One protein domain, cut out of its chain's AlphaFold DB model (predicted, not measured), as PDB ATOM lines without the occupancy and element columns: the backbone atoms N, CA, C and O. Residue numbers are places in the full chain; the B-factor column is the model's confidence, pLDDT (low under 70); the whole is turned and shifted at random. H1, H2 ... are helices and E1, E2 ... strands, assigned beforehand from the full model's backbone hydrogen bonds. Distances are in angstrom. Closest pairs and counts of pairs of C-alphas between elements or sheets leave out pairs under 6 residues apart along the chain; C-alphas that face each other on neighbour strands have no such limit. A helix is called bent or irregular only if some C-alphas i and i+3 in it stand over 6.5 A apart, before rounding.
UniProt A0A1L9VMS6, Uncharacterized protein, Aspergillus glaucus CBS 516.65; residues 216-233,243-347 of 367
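What this domain is: This is residues 216 to 233 and 243 to 347 of the 367 residues of an uncharacterized protein of Aspergillus glaucus CBS 516.65 (UniProt A0A1L9VMS6). This domain has little regular structure: loops fill the middle between a helical hairpin, H2 and H3, at one end and a small strand hairpin, E1 and E2, at the other. H1 is near H3. The printed part has 123 residues, 48 in named elements, mostly helix, ordered H1 H2 H3 H4 E1 E2; the strands are antiparallel. It is compact, radius of gyration of the C-alphas 15.6 A, spanning 46 by 35 by 19 A.

Where its parts are: H1, residues 216 to 227, 16.5 A, begins at C-alpha (-87.616, 47.277, -11.339). H2 is residues 274 to 283, 14.4 A; H3, 289 to 304, 22.4 A; H4, 306 to 309, only just irregular at 6.6 A. E1 is 333 to 335; E2, 344 to 346, ends at C-alpha (-72.443, 29.175, 17.097).

How they stand to each other: H2 and H3 touch, closest C-alphas Gly 278 and Ala 295, 4.6 A, at a steep tilt of 42 degrees, opposite ways. Between E1 and E2, N 334 and O 345 are 3.1 A apart. In H1, H2 and H3 every O i to N i+4 pair is within hydrogen-bond range; H4 is too short for one.

The domain as a whole: Residues 234 to 242 are not printed, a 9.1 A gap between C-alphas. H4 to E1 is a long link. No printed residue is under 70 in pLDDT.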
ATOM      1  N   PHE A 216     -88.315  47.329 -12.617       93.12
ATOM      2  CA  PHE A 216     -87.616  47.277 -11.339       93.12
ATOM      3  C   PHE A 216     -87.547  45.851 -10.779       93.12
ATOM      4  O   PHE A 216     -86.467  45.386 -10.414       93.12
ATOM      5  N   GLN A 217     -88.668  45.123 -10.761       94.62
ATOM      6  CA  GLN A 217     -88.710  43.741 -10.272       94.62
ATOM      7  C   GLN A 217     -87.816  42.806 -11.093       94.62
ATOM      8  O   GLN A 217     -87.101  41.987 -10.516       94.62
ATOM      9  N   LYS A 218     -87.793  42.956 -12.425       94.25
ATOM     10  CA  LYS A 218     -86.885  42.197 -13.303       94.25
ATOM     11  C   LYS A 218     -85.420  42.476 -12.966       94.25
ATOM     12  O   LYS A 218     -84.644  41.533 -12.824       94.25
ATOM     13  N   LYS A 219     -85.055  43.749 -12.772       93.62
ATOM     14  CA  LYS A 219     -83.697  44.147 -12.376       93.62
ATOM     15  C   LYS A 219     -83.315  43.580 -11.003       93.62
ATOM     16  O   LYS A 219     -82.225  43.035 -10.851       93.62
ATOM     17  N   LEU A 220     -84.212  43.660 -10.019       95.81
ATOM     18  CA  LEU A 220     -84.001  43.098  -8.683       95.81
ATOM     19  C   LEU A 220     -83.806  41.578  -8.730       95.81
ATOM     20  O   LEU A 220     -82.870  41.062  -8.121       95.81
ATOM     21  N   LYS A 221     -84.671  40.866  -9.461       95.25
ATOM     22  CA  LYS A 221     -84.575  39.414  -9.638       95.25
ATOM     23  C   LYS A 221     -83.232  39.031 -10.256       95.25
ATOM     24  O   LYS A 221     -82.525  38.213  -9.677       95.25
ATOM     25  N   HIS A 222     -82.845  39.693 -11.344       93.56
ATOM     26  CA  HIS A 222     -81.561  39.459 -11.998       93.56
ATOM     27  C   HIS A 222     -80.378  39.695 -11.049       93.56
ATOM     28  O   HIS A 222     -79.484  38.859 -10.958       93.56
ATOM     29  N   ILE A 223     -80.395  40.786 -10.272       94.94
ATOM     30  CA  ILE A 223     -79.327  41.079  -9.305       94.94
ATOM     31  C   ILE A 223     -79.249  40.013  -8.203       94.94
ATOM     32  O   ILE A 223     -78.154  39.622  -7.800       94.94
ATOM     33  N   ARG A 224     -80.386  39.507  -7.721       95.69
ATOM     34  CA  ARG A 224     -80.406  38.400  -6.752       95.69
ATOM     35  C   ARG A 224     -79.883  37.098  -7.354       95.69
ATOM     36  O   ARG A 224     -79.201  36.358  -6.654       95.69
ATOM     37  N   GLU A 225     -80.159  36.845  -8.632       94.50
ATOM     38  CA  GLU A 225     -79.665  35.667  -9.350       94.50
ATOM     39  C   GLU A 225     -78.140  35.650  -9.451       94.50
ATOM     40  O   GLU A 225     -77.509  34.687  -9.020       94.50
ATOM     41  N   ILE A 226     -77.542  36.742  -9.930       92.94
ATOM     42  CA  ILE A 226     -76.082  36.857 -10.085       92.94
ATOM     43  C   ILE A 226     -75.331  36.861  -8.745       92.94
ATOM     44  O   ILE A 226     -74.161  36.490  -8.693       92.94
ATOM     45  N   THR A 227     -75.976  37.315  -7.663       94.12
ATOM     46  CA  THR A 227     -75.350  37.421  -6.334       94.12
ATOM     47  C   THR A 227     -75.634  36.219  -5.437       94.12
ATOM     48  O   THR A 227     -75.059  36.136  -4.351       94.12
ATOM     49  N   GLY A 228     -76.499  35.291  -5.858       94.31
ATOM     50  CA  GLY A 228     -76.901  34.154  -5.029       94.31
ATOM     51  C   GLY A 228     -77.684  34.568  -3.776       94.31
ATOM     52  O   GLY A 228     -77.538  33.950  -2.722       94.31
ATOM     53  N   THR A 229     -78.452  35.661  -3.849       95.19
ATOM     54  CA  THR A 229     -79.297  36.162  -2.747       95.19
ATOM     55  C   THR A 229     -80.780  36.019  -3.069       95.19
ATOM     56  O   THR A 229     -81.580  36.927  -2.814       95.19
ATOM     57  N   GLN A 230     -81.152  34.915  -3.711       93.88
ATOM     58  CA  GLN A 230     -82.547  34.550  -3.887       93.88
ATOM     59  C   GLN A 230     -83.209  34.417  -2.511       93.88
ATOM     60  O   GLN A 230     -82.602  33.973  -1.534       93.88
ATOM     61  N   VAL A 231     -84.448  34.897  -2.422       90.38
ATOM     62  CA  VAL A 231     -85.223  34.829  -1.186       90.38
ATOM     63  C   VAL A 231     -86.057  33.566  -1.248       90.38
ATOM     64  O   VAL A 231     -87.134  33.565  -1.839       90.38
ATOM     65  N   ASP A 232     -85.536  32.510  -0.638       88.31
ATOM     66  CA  ASP A 232     -86.251  31.249  -0.506       88.31
ATOM     67  C   ASP A 232     -87.158  31.312   0.722       88.31
ATOM     68  O   ASP A 232     -86.715  31.563   1.852       88.31
ATOM     69  N   LEU A 233     -88.451  31.122   0.485       89.56
ATOM     70  CA  LEU A 233     -89.444  30.941   1.534       89.56
ATOM     71  C   LEU A 233     -89.556  29.453   1.842       89.56
ATOM     72  O   LEU A 233     -89.461  28.618   0.941       89.56
ATOM     73  N   GLN A 243     -85.947  27.082   9.878       87.44
ATOM     74  CA  GLN A 243     -86.468  28.429   9.717       87.44
ATOM     75  C   GLN A 243     -85.859  29.370  10.749       87.44
ATOM     76  O   GLN A 243     -85.575  29.001  11.890       87.44
ATOM     77  N   ARG A 244     -85.662  30.617  10.337       87.94
ATOM     78  CA  ARG A 244     -85.173  31.675  11.217       87.94
ATOM     79  C   ARG A 244     -86.228  32.034  12.271       87.94
ATOM     80  O   ARG A 244     -87.421  32.068  11.962       87.94
ATOM     81  N   PRO A 245     -85.823  32.396  13.499       84.44
ATOM     82  CA  PRO A 245     -86.752  32.953  14.472       84.44
ATOM     83  C   PRO A 245     -87.371  34.249  13.938       84.44
ATOM     84  O   PRO A 245     -86.650  35.191  13.613       84.44
ATOM     85  N   ASN A 246     -88.703  34.312  13.895       84.44
ATOM     86  CA  ASN A 246     -89.478  35.492  13.486       84.44
ATOM     87  C   ASN A 246     -89.257  35.958  12.033       84.44
ATOM     88  O   ASN A 246     -89.547  37.111  11.715       84.44
ATOM     89  N   ASP A 247     -88.758  35.092  11.154       88.38
ATOM     90  CA  ASP A 247     -88.536  35.419   9.747       88.38
ATOM     91  C   ASP A 247     -88.989  34.238   8.873       88.38
ATOM     92  O   ASP A 247     -88.535  33.111   9.089       88.38
ATOM     93  N   PRO A 248     -89.909  34.458   7.911       89.25
ATOM     94  CA  PRO A 248     -90.458  33.384   7.093       89.25
ATOM     95  C   PRO A 248     -89.424  32.743   6.154       89.25
ATOM     96  O   PRO A 248     -89.665  31.650   5.639       89.25
ATOM     97  N   ARG A 249     -88.285  33.405   5.924       91.62
ATOM     98  CA  ARG A 249     -87.227  32.951   5.020       91.62
ATOM     99  C   ARG A 249     -86.467  31.752   5.583       91.62
ATOM    100  O   ARG A 249     -86.342  31.568   6.798       91.62
ATOM    101  N   MET A 250     -85.898  30.971   4.674       92.69
ATOM    102  CA  MET A 250     -85.026  29.847   5.005       92.69
ATOM    103  C   MET A 250     -83.803  30.295   5.823       92.69
ATOM    104  O   MET A 250     -83.314  31.429   5.712       92.69
ATOM    105  N   TRP A 251     -83.263  29.391   6.649       94.12
ATOM    106  CA  TRP A 251     -82.108  29.690   7.505       94.12
ATOM    107  C   TRP A 251     -80.918  30.265   6.734       94.12
ATOM    108  O   TRP A 251     -80.338  31.268   7.144       94.12
ATOM    109  N   HIS A 252     -80.605  29.711   5.567       91.88
ATOM    110  CA  HIS A 252     -79.404  30.052   4.801       91.88
ATOM    111  C   HIS A 252     -79.556  31.272   3.874       91.88
ATOM    112  O   HIS A 252     -78.595  31.666   3.213       91.88
ATOM    113  N   THR A 253     -80.726  31.922   3.837       92.75
ATOM    114  CA  THR A 253     -80.954  33.080   2.958       92.75
ATOM    115  C   THR A 253     -79.982  34.220   3.271       92.75
ATOM    116  O   THR A 253     -79.864  34.659   4.419       92.75
ATOM    117  N   LYS A 254     -79.305  34.736   2.242       93.56
ATOM    118  CA  LYS A 254     -78.401  35.890   2.333       93.56
ATOM    119  C   LYS A 254     -79.119  37.165   1.902       93.56
ATOM    120  O   LYS A 254     -79.912  37.150   0.966       93.56
ATOM    121  N   ASN A 255     -78.804  38.280   2.554       96.25
ATOM    122  CA  ASN A 255     -79.336  39.579   2.153       96.25
ATOM    123  C   ASN A 255     -78.494  40.199   1.041       96.25
ATOM    124  O   ASN A 255     -77.259  40.152   1.075       96.25
ATOM    125  N   LEU A 256     -79.170  40.902   0.134       97.00
ATOM    126  CA  LEU A 256     -78.498  41.770  -0.824       97.00
ATOM    127  C   LEU A 256     -77.871  42.975  -0.100       97.00
ATOM    128  O   LEU A 256     -76.676  43.238  -0.246       97.00
ATOM    129  N   ARG A 257     -78.647  43.643   0.768       97.81
ATOM    130  CA  ARG A 257     -78.174  44.723   1.643       97.81
ATOM    131  C   ARG A 257     -78.867  44.678   3.003       97.81
ATOM    132  O   ARG A 257     -80.084  44.567   3.089       97.81
ATOM    133  N   CYS A 258     -78.099  44.801   4.080       97.81
ATOM    134  CA  CYS A 258     -78.662  44.977   5.417       97.81
ATOM    135  C   CYS A 258     -79.145  46.422   5.623       97.81
ATOM    136  O   CYS A 258     -78.490  47.366   5.181       97.81
ATOM    137  N   ALA A 259     -80.242  46.602   6.358       96.75
ATOM    138  CA  ALA A 259     -80.669  47.910   6.854       96.75
ATOM    139  C   ALA A 259     -79.622  48.521   7.804       96.75
ATOM    140  O   ALA A 259     -79.335  49.713   7.720       96.75
ATOM    141  N   SER A 260     -79.007  47.678   8.641       96.38
ATOM    142  CA  SER A 260     -77.831  47.993   9.456       96.38
ATOM    143  C   SER A 260     -76.828  46.847   9.345       96.38
ATOM    144  O   SER A 260     -77.126  45.719   9.745       96.38
ATOM    145  N   CYS A 261     -75.662  47.106   8.752       96.25
ATOM    146  CA  CYS A 261     -74.615  46.097   8.612       96.25
ATOM    147  C   CYS A 261     -73.994  45.775   9.978       96.25
ATOM    148  O   CYS A 261     -73.573  46.676  10.694       96.25
ATOM    149  N   MET A 262     -73.885  44.485  10.303       94.88
ATOM    150  CA  MET A 262     -73.211  44.005  11.521       94.88
ATOM    151  C   MET A 262     -71.704  43.775  11.314       94.88
ATOM    152  O   MET A 262     -70.990  43.415  12.244       94.88
ATOM    153  N   GLY A 263     -71.211  43.955  10.086       94.06
ATOM    154  CA  GLY A 263     -69.819  43.720   9.738       94.06
ATOM    155  C   GLY A 263     -69.520  42.244   9.469       94.06
ATOM    156  O   GLY A 263     -70.176  41.607   8.644       94.06
ATOM    157  N   ALA A 264     -68.435  41.745  10.068       96.75
ATOM    158  CA  ALA A 264     -67.880  40.421   9.795       96.75
ATOM    159  C   ALA A 264     -68.453  39.378  10.759       96.75
ATOM    160  O   ALA A 264     -68.634  39.659  11.941       96.75
ATOM    161  N   CYS A 265     -68.685  38.161  10.274       97.81
ATOM    162  CA  CYS A 265     -69.018  37.028  11.125       97.81
ATOM    163  C   CYS A 265     -67.879  36.785  12.118       97.81
ATOM    164  O   CYS A 265     -66.719  36.705  11.721       97.81
ATOM    165  N   ALA A 266     -68.202  36.619  13.398       97.12
ATOM    166  CA  ALA A 266     -67.180  36.404  14.415       97.12
ATOM    167  C   ALA A 266     -66.456  35.046  14.308       97.12
ATOM    168  O   ALA A 266     -65.410  34.900  14.925       97.12
ATOM    169  N   VAL A 267     -67.016  34.096  13.544       97.69
ATOM    170  CA  VAL A 267     -66.489  32.730  13.372       97.69
ATOM    171  C   VAL A 267     -65.730  32.578  12.052       97.69
ATOM    172  O   VAL A 267     -64.603  32.107  12.033       97.69
ATOM    173  N   CYS A 268     -66.340  32.972  10.928       97.75
ATOM    174  CA  CYS A 268     -65.752  32.781   9.593       97.75
ATOM    175  C   CYS A 268     -65.354  34.082   8.884       97.75
ATOM    176  O   CYS A 268     -64.995  34.050   7.712       97.75
ATOM    177  N   HIS A 269     -65.500  35.235   9.541       97.31
ATOM    178  CA  HIS A 269     -65.203  36.572   9.004       97.31
ATOM    179  C   HIS A 269     -65.981  37.004   7.747       97.31
ATOM    180  O   HIS A 269     -65.826  38.142   7.292       97.31
ATOM    181  N   ALA A 270     -66.896  36.171   7.239       96.56
ATOM    182  CA  ALA A 270     -67.774  36.509   6.124       96.56
ATOM    183  C   ALA A 270     -68.588  37.785   6.401       96.56
ATOM    184  O   ALA A 270     -69.017  38.033   7.528       96.56
ATOM    185  N   ALA A 271     -68.813  38.595   5.371       97.31
ATOM    186  CA  ALA A 271     -69.631  39.799   5.465       97.31
ATOM    187  C   ALA A 271     -71.116  39.481   5.721       97.31
ATOM    188  O   ALA A 271     -71.614  38.419   5.345       97.31
ATOM    189  N   CYS A 272     -71.844  40.426   6.321       96.88
ATOM    190  CA  CYS A 272     -73.256  40.232   6.663       96.88
ATOM    191  C   CYS A 272     -74.238  40.285   5.485       96.88
ATOM    192  O   CYS A 272     -75.345  39.760   5.578       96.88
ATOM    193  N   CYS A 273     -73.849  40.908   4.377       97.44
ATOM    194  CA  CYS A 273     -74.630  40.965   3.143       97.44
ATOM    195  C   CYS A 273     -73.708  41.138   1.935       97.44
ATOM    196  O   CYS A 273     -72.523  41.444   2.092       97.44
ATOM    197  N   MET A 274     -74.264  40.991   0.732       97.56
ATOM    198  CA  MET A 274     -73.496  41.133  -0.510       97.56
ATOM    199  C   MET A 274     -72.961  42.547  -0.729       97.56
ATOM    200  O   MET A 274     -71.850  42.701  -1.228       97.56
ATOM    201  N   TYR A 275     -73.698  43.572  -0.294       98.06
ATOM    202  CA  TYR A 275     -73.208  44.951  -0.302       98.06
ATOM    203  C   TYR A 275     -71.909  45.110   0.504       98.06
ATOM    204  O   TYR A 275     -70.906  45.582  -0.021       98.06
ATOM    205  N   GLU A 276     -71.900  44.653   1.761       97.81
ATOM    206  CA  GLU A 276     -70.721  44.721   2.635       97.81
ATOM    207  C   GLU A 276     -69.565  43.863   2.093       97.81
ATOM    208  O   GLU A 276     -68.411  44.283   2.144       97.81
ATOM    209  N   ALA A 277     -69.867  42.687   1.527       97.00
ATOM    210  CA  ALA A 277     -68.869  41.846   0.865       97.00
ATOM    211  C   ALA A 277     -68.188  42.591  -0.294       97.00
ATOM    212  O   ALA A 277     -66.960  42.635  -0.366       97.00
ATOM    213  N   GLY A 278     -68.981  43.238  -1.154       96.75
ATOM    214  CA  GLY A 278     -68.479  44.053  -2.256       96.75
ATOM    215  C   GLY A 278     -67.648  45.241  -1.768       96.75
ATOM    216  O   GLY A 278     -66.540  45.456  -2.252       96.75
ATOM    217  N   CYS A 279     -68.115  45.976  -0.754       97.31
ATOM    218  CA  CYS A 279     -67.365  47.098  -0.180       97.31
ATOM    219  C   CYS A 279     -65.995  46.688   0.378       97.31
ATOM    220  O   CYS A 279     -65.053  47.474   0.284       97.31
ATOM    221  N   ARG A 280     -65.869  45.488   0.954       96.19
ATOM    222  CA  ARG A 280     -64.583  44.958   1.433       96.19
ATOM    223  C   ARG A 280     -63.660  44.590   0.286       96.19
ATOM    224  O   ARG A 280     -62.530  45.054   0.277       96.19
ATOM    225  N   ALA A 281     -64.164  43.848  -0.699       96.00
ATOM    226  CA  ALA A 281     -63.387  43.461  -1.875       96.00
ATOM    227  C   ALA A 281     -62.867  44.681  -2.662       96.00
ATOM    228  O   ALA A 281     -61.765  44.643  -3.188       96.00
ATOM    229  N   LYS A 282     -63.615  45.796  -2.696       95.31
ATOM    230  CA  LYS A 282     -63.138  47.062  -3.288       95.31
ATOM    231  C   LYS A 282     -61.964  47.700  -2.536       95.31
ATOM    232  O   LYS A 282     -61.187  48.429  -3.139       95.31
ATOM    233  N   LYS A 283     -61.913  47.536  -1.212       95.19
ATOM    234  CA  LYS A 283     -60.921  48.181  -0.331       95.19
ATOM    235  C   LYS A 283     -59.689  47.317  -0.098       95.19
ATOM    236  O   LYS A 283     -58.699  47.821   0.420       95.19
ATOM    237  N   ASP A 284     -59.786  46.036  -0.414       94.38
ATOM    238  CA  ASP A 284     -58.719  45.076  -0.221       94.38
ATOM    239  C   ASP A 284     -57.639  45.247  -1.307       94.38
ATOM    240  O   ASP A 284     -57.923  45.004  -2.483       94.38
ATOM    241  N   PRO A 285     -56.409  45.660  -0.945       91.88
ATOM    242  CA  PRO A 285     -55.326  45.836  -1.908       91.88
ATOM    243  C   PRO A 285     -54.833  44.510  -2.502       91.88
ATOM    244  O   PRO A 285     -54.188  44.524  -3.547       91.88
ATOM    245  N   GLU A 286     -55.120  43.374  -1.857       95.06
ATOM    246  CA  GLU A 286     -54.738  42.044  -2.347       95.06
ATOM    247  C   GLU A 286     -55.721  41.514  -3.402       95.06
ATOM    248  O   GLU A 286     -55.409  40.587  -4.157       95.06
ATOM    249  N   THR A 287     -56.905  42.119  -3.509       92.25
ATOM    250  CA  THR A 287     -57.905  41.738  -4.503       92.25
ATOM    251  C   THR A 287     -57.455  42.172  -5.904       92.25
ATOM    252  O   THR A 287     -57.177  43.341  -6.166       92.25
ATOM    253  N   CYS A 288     -57.421  41.232  -6.857       94.88
ATOM    254  CA  CYS A 288     -57.030  41.545  -8.233       94.88
ATOM    255  C   CYS A 288     -57.999  42.541  -8.898       94.88
ATOM    256  O   CYS A 288     -59.203  42.542  -8.627       94.88
ATOM    257  N   ALA A 289     -57.489  43.349  -9.835       93.00
ATOM    258  CA  ALA A 289     -58.245  44.433 -10.471       93.00
ATOM    259  C   ALA A 289     -59.587  43.983 -11.081       93.00
ATOM    260  O   ALA A 289     -60.582  44.699 -10.984       93.00
ATOM    261  N   PHE A 290     -59.644  42.774 -11.652       92.88
ATOM    262  CA  PHE A 290     -60.881  42.204 -12.191       92.88
ATOM    263  C   PHE A 290     -61.943  41.980 -11.101       92.88
ATOM    264  O   PHE A 290     -63.080  42.434 -11.240       92.88
ATOM    265  N   LYS A 291     -61.567  41.332  -9.987       92.00
ATOM    266  CA  LYS A 291     -62.464  41.079  -8.847       92.00
ATOM    267  C   LYS A 291     -62.893  42.393  -8.179       92.00
ATOM    268  O   LYS A 291     -64.062  42.540  -7.831       92.00
ATOM    269  N   ALA A 292     -61.992  43.371  -8.072       94.25
ATOM    270  CA  ALA A 292     -62.304  44.696  -7.532       94.25
ATOM    271  C   ALA A 292     -63.310  45.462  -8.415       94.25
ATOM    272  O   ALA A 292     -64.311  45.972  -7.909       94.25
ATOM    273  N   ALA A 293     -63.107  45.479  -9.739       94.62
ATOM    274  CA  ALA A 293     -64.034  46.100 -10.690       94.62
ATOM    275  C   ALA A 293     -65.413  45.421 -10.675       94.62
ATOM    276  O   ALA A 293     -66.453  46.070 -10.798       94.62
ATOM    277  N   GLN A 294     -65.446  44.104 -10.497       93.38
ATOM    278  CA  GLN A 294     -66.692  43.364 -10.360       93.38
ATOM    279  C   GLN A 294     -67.419  43.670  -9.048       93.38
ATOM    280  O   GLN A 294     -68.630  43.902  -9.056       93.38
ATOM    281  N   ALA A 295     -66.689  43.722  -7.933       95.31
ATOM    282  CA  ALA A 295     -67.233  44.140  -6.648       95.31
ATOM    283  C   ALA A 295     -67.812  45.559  -6.729       95.31
ATOM    284  O   ALA A 295     -68.900  45.814  -6.216       95.31
ATOM    285  N   GLU A 296     -67.137  46.465  -7.440       96.25
ATOM    286  CA  GLU A 296     -67.645  47.801  -7.731       96.25
ATOM    287  C   GLU A 296     -68.967  47.785  -8.494       96.25
ATOM    288  O   GLU A 296     -69.914  48.436  -8.052       96.25
ATOM    289  N   ARG A 297     -69.081  47.001  -9.571       95.19
ATOM    290  CA  ARG A 297     -70.345  46.870 -10.313       95.19
ATOM    291  C   ARG A 297     -71.481  46.348  -9.435       95.19
ATOM    292  O   ARG A 297     -72.587  46.879  -9.500       95.19
ATOM    293  N   ILE A 298     -71.225  45.336  -8.601       95.00
ATOM    294  CA  ILE A 298     -72.228  44.792  -7.671       95.00
ATOM    295  C   ILE A 298     -72.677  45.870  -6.681       95.00
ATOM    296  O   ILE A 298     -73.877  46.083  -6.519       95.00
ATOM    297  N   VAL A 299     -71.734  46.579  -6.055       97.19
ATOM    298  CA  VAL A 299     -72.029  47.657  -5.097       97.19
ATOM    299  C   VAL A 299     -72.881  48.745  -5.754       97.19
ATOM    300  O   VAL A 299     -73.951  49.059  -5.233       97.19
ATOM    301  N   SER A 300     -72.480  49.240  -6.927       96.75
ATOM    302  CA  SER A 300     -73.221  50.267  -7.671       96.75
ATOM    303  C   SER A 300     -74.628  49.803  -8.063       96.75
ATOM    304  O   SER A 300     -75.597  50.551  -7.925       96.75
ATOM    305  N   ASN A 301     -74.776  48.547  -8.495       95.38
ATOM    306  CA  ASN A 301     -76.079  47.966  -8.819       95.38
ATOM    307  C   ASN A 301     -76.998  47.888  -7.594       95.38
ATOM    308  O   ASN A 301     -78.181  48.209  -7.703       95.38
ATOM    309  N   ILE A 302     -76.470  47.498  -6.430       96.88
ATOM    310  CA  ILE A 302     -77.233  47.442  -5.177       96.88
ATOM    311  C   ILE A 302     -77.619  48.852  -4.706       96.88
ATOM    312  O   ILE A 302     -78.737  49.058  -4.233       96.88
ATOM    313  N   GLU A 303     -76.727  49.835  -4.839       96.88
ATOM    314  CA  GLU A 303     -77.011  51.231  -4.482       96.88
ATOM    315  C   GLU A 303     -78.106  51.837  -5.351       96.88
ATOM    316  O   GLU A 303     -79.000  52.494  -4.817       96.88
ATOM    317  N   ALA A 304     -78.104  51.535  -6.651       95.56
ATOM    318  CA  ALA A 304     -79.136  51.979  -7.583       95.56
ATOM    319  C   ALA A 304     -80.540  51.430  -7.260       95.56
ATOM    320  O   ALA A 304     -81.530  52.009  -7.698       95.56
ATOM    321  N   LEU A 305     -80.653  50.328  -6.506       95.31
ATOM    322  CA  LEU A 305     -81.941  49.800  -6.032       95.31
ATOM    323  C   LEU A 305     -82.446  50.502  -4.756       95.31
ATOM    324  O   LEU A 305     -83.608  50.341  -4.378       95.31
ATOM    325  N   GLY A 306     -81.596  51.282  -4.083       95.12
ATOM    326  CA  GLY A 306     -81.987  52.148  -2.973       95.12
ATOM    327  C   GLY A 306     -82.478  51.411  -1.720       95.12
ATOM    328  O   GLY A 306     -81.829  50.499  -1.203       95.12
ATOM    329  N   SER A 307     -83.599  51.876  -1.162       95.31
ATOM    330  CA  SER A 307     -84.203  51.344   0.069       95.31
ATOM    331  C   SER A 307     -84.952  50.027  -0.135       95.31
ATOM    332  O   SER A 307     -85.079  49.264   0.817       95.31
ATOM    333  N   HIS A 308     -85.388  49.725  -1.360       94.38
ATOM    334  CA  HIS A 308     -86.198  48.547  -1.692       94.38
ATOM    335  C   HIS A 308     -85.499  47.201  -1.448       94.38
ATOM    336  O   HIS A 308     -86.145  46.159  -1.466       94.38
ATOM    337  N   VAL A 309     -84.179  47.215  -1.251       96.00
ATOM    338  CA  VAL A 309     -83.354  46.014  -1.032       96.00
ATOM    339  C   VAL A 309     -82.709  45.959   0.345       96.00
ATOM    340  O   VAL A 309     -81.793  45.167   0.564       96.00
ATOM    341  N   ARG A 310     -83.127  46.845   1.256       96.81
ATOM    342  CA  ARG A 310     -82.637  46.871   2.632       96.81
ATOM    343  C   ARG A 310     -83.491  45.952   3.492       96.81
ATOM    344  O   ARG A 310     -84.636  46.271   3.784       96.81
ATOM    345  N   ASP A 311     -82.881  44.870   3.952       95.06
ATOM    346  CA  ASP A 311     -83.521  43.874   4.808       95.06
ATOM    347  C   ASP A 311     -82.921  43.883   6.221       95.06
ATOM    348  O   ASP A 311     -81.760  44.259   6.431       95.06
ATOM    349  N   ASN A 312     -83.686  43.409   7.209       94.19
ATOM    350  CA  ASN A 312     -83.144  43.131   8.541       94.19
ATOM    351  C   ASN A 312     -81.994  42.128   8.440       94.19
ATOM    352  O   ASN A 312     -82.040  41.201   7.628       94.19
ATOM    353  N   THR A 313     -80.951  42.332   9.249       93.75
ATOM    354  CA  THR A 313     -79.749  41.493   9.208       93.75
ATOM    355  C   THR A 313     -80.088  40.014   9.356       93.75
ATOM    356  O   THR A 313     -80.941  39.628  10.151       93.75
ATOM    357  N   THR A 314     -79.396  39.190   8.578       93.88
ATOM    358  CA  THR A 314     -79.496  37.736   8.662       93.88
ATOM    359  C   THR A 314     -78.580  37.147   9.724       93.88
ATOM    360  O   THR A 314     -78.636  35.944   9.972       93.88
ATOM    361  N   PHE A 315     -77.719  37.961  10.333       95.88
ATOM    362  CA  PHE A 315     -76.873  37.511  11.425       95.88
ATOM    363  C   PHE A 315     -77.708  37.314  12.677       95.88
ATOM    364  O   PHE A 315     -78.530  38.161  13.028       95.88
ATOM    365  N   ILE A 316     -77.455  36.207  13.359       95.25
ATOM    366  CA  ILE A 316     -78.190  35.808  14.552       95.25
ATOM    367  C   ILE A 316     -77.225  35.869  15.729       95.25
ATOM    368  O   ILE A 316     -76.043  35.546  15.604       95.25
ATOM    369  N   MET A 317     -77.709  36.360  16.864       96.06
ATOM    370  CA  MET A 317     -76.927  36.413  18.091       96.06
ATOM    371  C   MET A 317     -76.879  35.019  18.717       96.06
ATOM    372  O   MET A 317     -77.922  34.415  18.953       96.06
ATOM    373  N   CYS A 318     -75.675  34.528  18.999       96.75
ATOM    374  CA  CYS A 318     -75.472  33.334  19.815       96.75
ATOM    375  C   CYS A 318     -76.001  33.599  21.238       96.75
ATOM    376  O   CYS A 318     -75.654  34.630  21.819       96.75
ATOM    377  N   THR A 319     -76.851  32.725  21.784       95.56
ATOM    378  CA  THR A 319     -77.633  32.997  23.002       95.56
ATOM    379  C   THR A 319     -76.764  33.406  24.191       95.56
ATOM    380  O   THR A 319     -75.726  32.806  24.476       95.56
ATOM    381  N   LEU A 320     -77.207  34.420  24.938       94.12
ATOM    382  CA  LEU A 320     -76.562  34.843  26.181       94.12
ATOM    383  C   LEU A 320     -76.884  33.859  27.316       94.12
ATOM    384  O   LEU A 320     -78.048  33.545  27.542       94.12
ATOM    385  N   GLY A 321     -75.872  33.411  28.064       86.62
ATOM    386  CA  GLY A 321     -76.067  32.479  29.191       86.62
ATOM    387  C   GLY A 321     -76.030  30.991  28.819       86.62
ATOM    388  O   GLY A 321     -76.300  30.151  29.666       86.62
ATOM    389  N   GLY A 322     -75.651  30.685  27.581       84.38
ATOM    390  CA  GLY A 322     -75.340  29.337  27.087       84.38
ATOM    391  C   GLY A 322     -74.339  29.368  25.928       84.38
ATOM    392  O   GLY A 322     -73.606  28.411  25.717       84.38
ATOM    393  N   GLY A 323     -74.253  30.499  25.221       93.75
ATOM    394  CA  GLY A 323     -73.267  30.782  24.183       93.75
ATOM    395  C   GLY A 323     -72.472  32.069  24.439       93.75
ATOM    396  O   GLY A 323     -72.379  32.570  25.561       93.75
ATOM    397  N   CYS A 324     -71.867  32.613  23.379       96.62
ATOM    398  CA  CYS A 324     -70.908  33.723  23.468       96.62
ATOM    399  C   CYS A 324     -71.490  35.130  23.247       96.62
ATOM    400  O   CYS A 324     -70.733  36.097  23.308       96.62
ATOM    401  N   GLY A 325     -72.784  35.283  22.941       96.69
ATOM    402  CA  GLY A 325     -73.396  36.605  22.732       96.69
ATOM    403  C   GLY A 325     -72.991  37.335  21.444       96.69
ATOM    404  O   GLY A 325     -73.414  38.467  21.225       96.69
ATOM    405  N   ARG A 326     -72.158  36.732  20.587       97.25
ATOM    406  CA  ARG A 326     -71.702  37.352  19.332       97.25
ATOM    407  C   ARG A 326     -72.712  37.130  18.207       97.25
ATOM    408  O   ARG A 326     -73.329  36.068  18.120       97.25
ATOM    409  N   TYR A 327     -72.826  38.109  17.313       96.62
ATOM    410  CA  TYR A 327     -73.560  37.963  16.055       96.62
ATOM    411  C   TYR A 327     -72.757  37.122  15.065       96.62
ATOM    412  O   TYR A 327     -71.584  37.390  14.793       96.62
ATOM    413  N   VAL A 328     -73.403  36.104  14.514       97.38
ATOM    414  CA  VAL A 328     -72.785  35.118  13.631       97.38
ATOM    415  C   VAL A 328     -73.649  34.895  12.397       97.38
ATOM    416  O   VAL A 328     -74.867  35.085  12.422       97.38
ATOM    417  N   CYS A 329     -73.007  34.536  11.286       97.00
ATOM    418  CA  CYS A 329     -73.725  34.242  10.055       97.00
ATOM    419  C   CYS A 329     -74.501  32.915  10.172       97.00
ATOM    420  O   CYS A 329     -74.125  32.058  10.978       97.00
ATOM    421  N   PRO A 330     -75.533  32.706   9.338       95.44
ATOM    422  CA  PRO A 330     -76.341  31.485   9.359       95.44
ATOM    423  C   PRO A 330     -75.546  30.197   9.131       95.44
ATOM    424  O   PRO A 330     -75.901  29.158   9.662       95.44
ATOM    425  N   GLU A 331     -74.435  30.258   8.394       95.81
ATOM    426  CA  GLU A 331     -73.554  29.100   8.176       95.81
ATOM    427  C   GLU A 331     -72.720  28.731   9.410       95.81
ATOM    428  O   GLU A 331     -72.149  27.642   9.488       95.81
ATOM    429  N   CYS A 332     -72.583  29.654  10.363       97.50
ATOM    430  CA  CYS A 332     -71.771  29.491  11.570       97.50
ATOM    431  C   CYS A 332     -72.606  29.324  12.837       97.50
ATOM    432  O   CYS A 332     -72.035  29.274  13.926       97.50
ATOM    433  N   CYS A 333     -73.926  29.239  12.705       96.88
ATOM    434  CA  CYS A 333     -74.836  28.948  13.799       96.88
ATOM    435  C   CYS A 333     -75.973  28.042  13.352       96.88
ATOM    436  O   CYS A 333     -76.202  27.821  12.167       96.88
ATOM    437  N   GLY A 334     -76.667  27.520  14.341       95.81
ATOM    438  CA  GLY A 334     -77.825  26.663  14.202       95.81
ATOM    439  C   GLY A 334     -78.747  26.925  15.375       95.81
ATOM    440  O   GLY A 334     -78.381  27.612  16.336       95.81
ATOM    441  N   ILE A 335     -79.957  26.410  15.257       94.44
ATOM    442  CA  ILE A 335     -80.959  26.471  16.307       94.44
ATOM    443  C   ILE A 335     -81.233  25.059  16.792       94.44
ATOM    444  O   ILE A 335     -81.309  24.120  15.998       94.44
ATOM    445  N   CYS A 336     -81.401  24.912  18.100       92.19
ATOM    446  CA  CYS A 336     -81.762  23.629  18.654       92.19
ATOM    447  C   CYS A 336     -83.123  23.166  18.115       92.19
ATOM    448  O   CYS A 336     -84.112  23.899  18.193       92.19
ATOM    449  N   LEU A 337     -83.176  21.926  17.620       88.19
ATOM    450  CA  LEU A 337     -84.374  21.329  17.018       88.19
ATOM    451  C   LEU A 337     -85.519  21.103  18.018       88.19
ATOM    452  O   LEU A 337     -86.670  20.940  17.616       88.19
ATOM    453  N   ASN A 338     -85.242  21.124  19.327       87.38
ATOM    454  CA  ASN A 338     -86.305  21.097  20.325       87.38
ATOM    455  C   ASN A 338     -87.094  22.414  20.277       87.38
ATOM    456  O   ASN A 338     -86.589  23.477  20.655       87.38
ATOM    457  N   VAL A 339     -88.362  22.314  19.870       84.44
ATOM    458  CA  VAL A 339     -89.286  23.443  19.684       84.44
ATOM    459  C   VAL A 339     -89.458  24.281  20.954       84.44
ATOM    460  O   VAL A 339     -89.706  25.482  20.842       84.44
ATOM    461  N   ALA A 340     -89.303  23.681  22.139       87.25
ATOM    462  CA  ALA A 340     -89.384  24.390  23.414       87.25
ATOM    463  C   ALA A 340     -88.101  25.167  23.755       87.25
ATOM    464  O   ALA A 340     -88.174  26.189  24.433       87.25
ATOM    465  N   CYS A 341     -86.938  24.702  23.289       89.62
ATOM    466  CA  CYS A 341     -85.653  25.314  23.611       89.62
ATOM    467  C   CYS A 341     -85.319  26.464  22.663       89.62
ATOM    468  O   CYS A 341     -85.070  27.576  23.124       89.62
ATOM    469  N   ARG A 342     -85.335  26.205  21.344       89.56
ATOM    470  CA  ARG A 342     -85.002  27.190  20.290       89.56
ATOM    471  C   ARG A 342     -83.703  27.966  20.535       89.56
ATOM    472  O   ARG A 342     -83.547  29.093  20.068       89.56
ATOM    473  N   ASP A 343     -82.778  27.365  21.268       94.12
ATOM    474  CA  ASP A 343     -81.524  28.003  21.616       94.12
ATOM    475  C   ASP A 343     -80.607  28.096  20.395       94.12
ATOM    476  O   ASP A 343     -80.488  27.134  19.634       94.12
ATOM    477  N   VAL A 344     -79.983  29.257  20.190       95.25
ATOM    478  CA  VAL A 344     -79.090  29.500  19.054       95.25
ATOM    479  C   VAL A 344     -77.645  29.439  19.517       95.25
ATOM    480  O   VAL A 344     -77.194  30.275  20.302       95.25
ATOM    481  N   GLN A 345     -76.886  28.507  18.951       96.38
ATOM    482  CA  GLN A 345     -75.467  28.336  19.254       96.38
ATOM    483  C   GLN A 345     -74.616  28.510  18.002       96.38
ATOM    484  O   GLN A 345     -75.008  28.136  16.896       96.38
ATOM    485  N   CYS A 346     -73.432  29.101  18.167       97.56
ATOM    486  CA  CYS A 346     -72.443  29.175  17.097       97.56
ATOM    487  C   CYS A 346     -71.497  27.971  17.133       97.56
ATOM    488  O   CYS A 346     -71.315  27.357  18.183       97.56
ATOM    489  N   LYS A 347     -70.831  27.695  16.007       97.38
ATOM    490  CA  LYS A 347     -69.880  26.579  15.853       97.38
ATOM    491  C   LYS A 347     -68.703  26.606  16.838       97.38
ATOM    492  O   LYS A 347     -68.119  25.565  17.108       97.38
TER     493      LYS A 347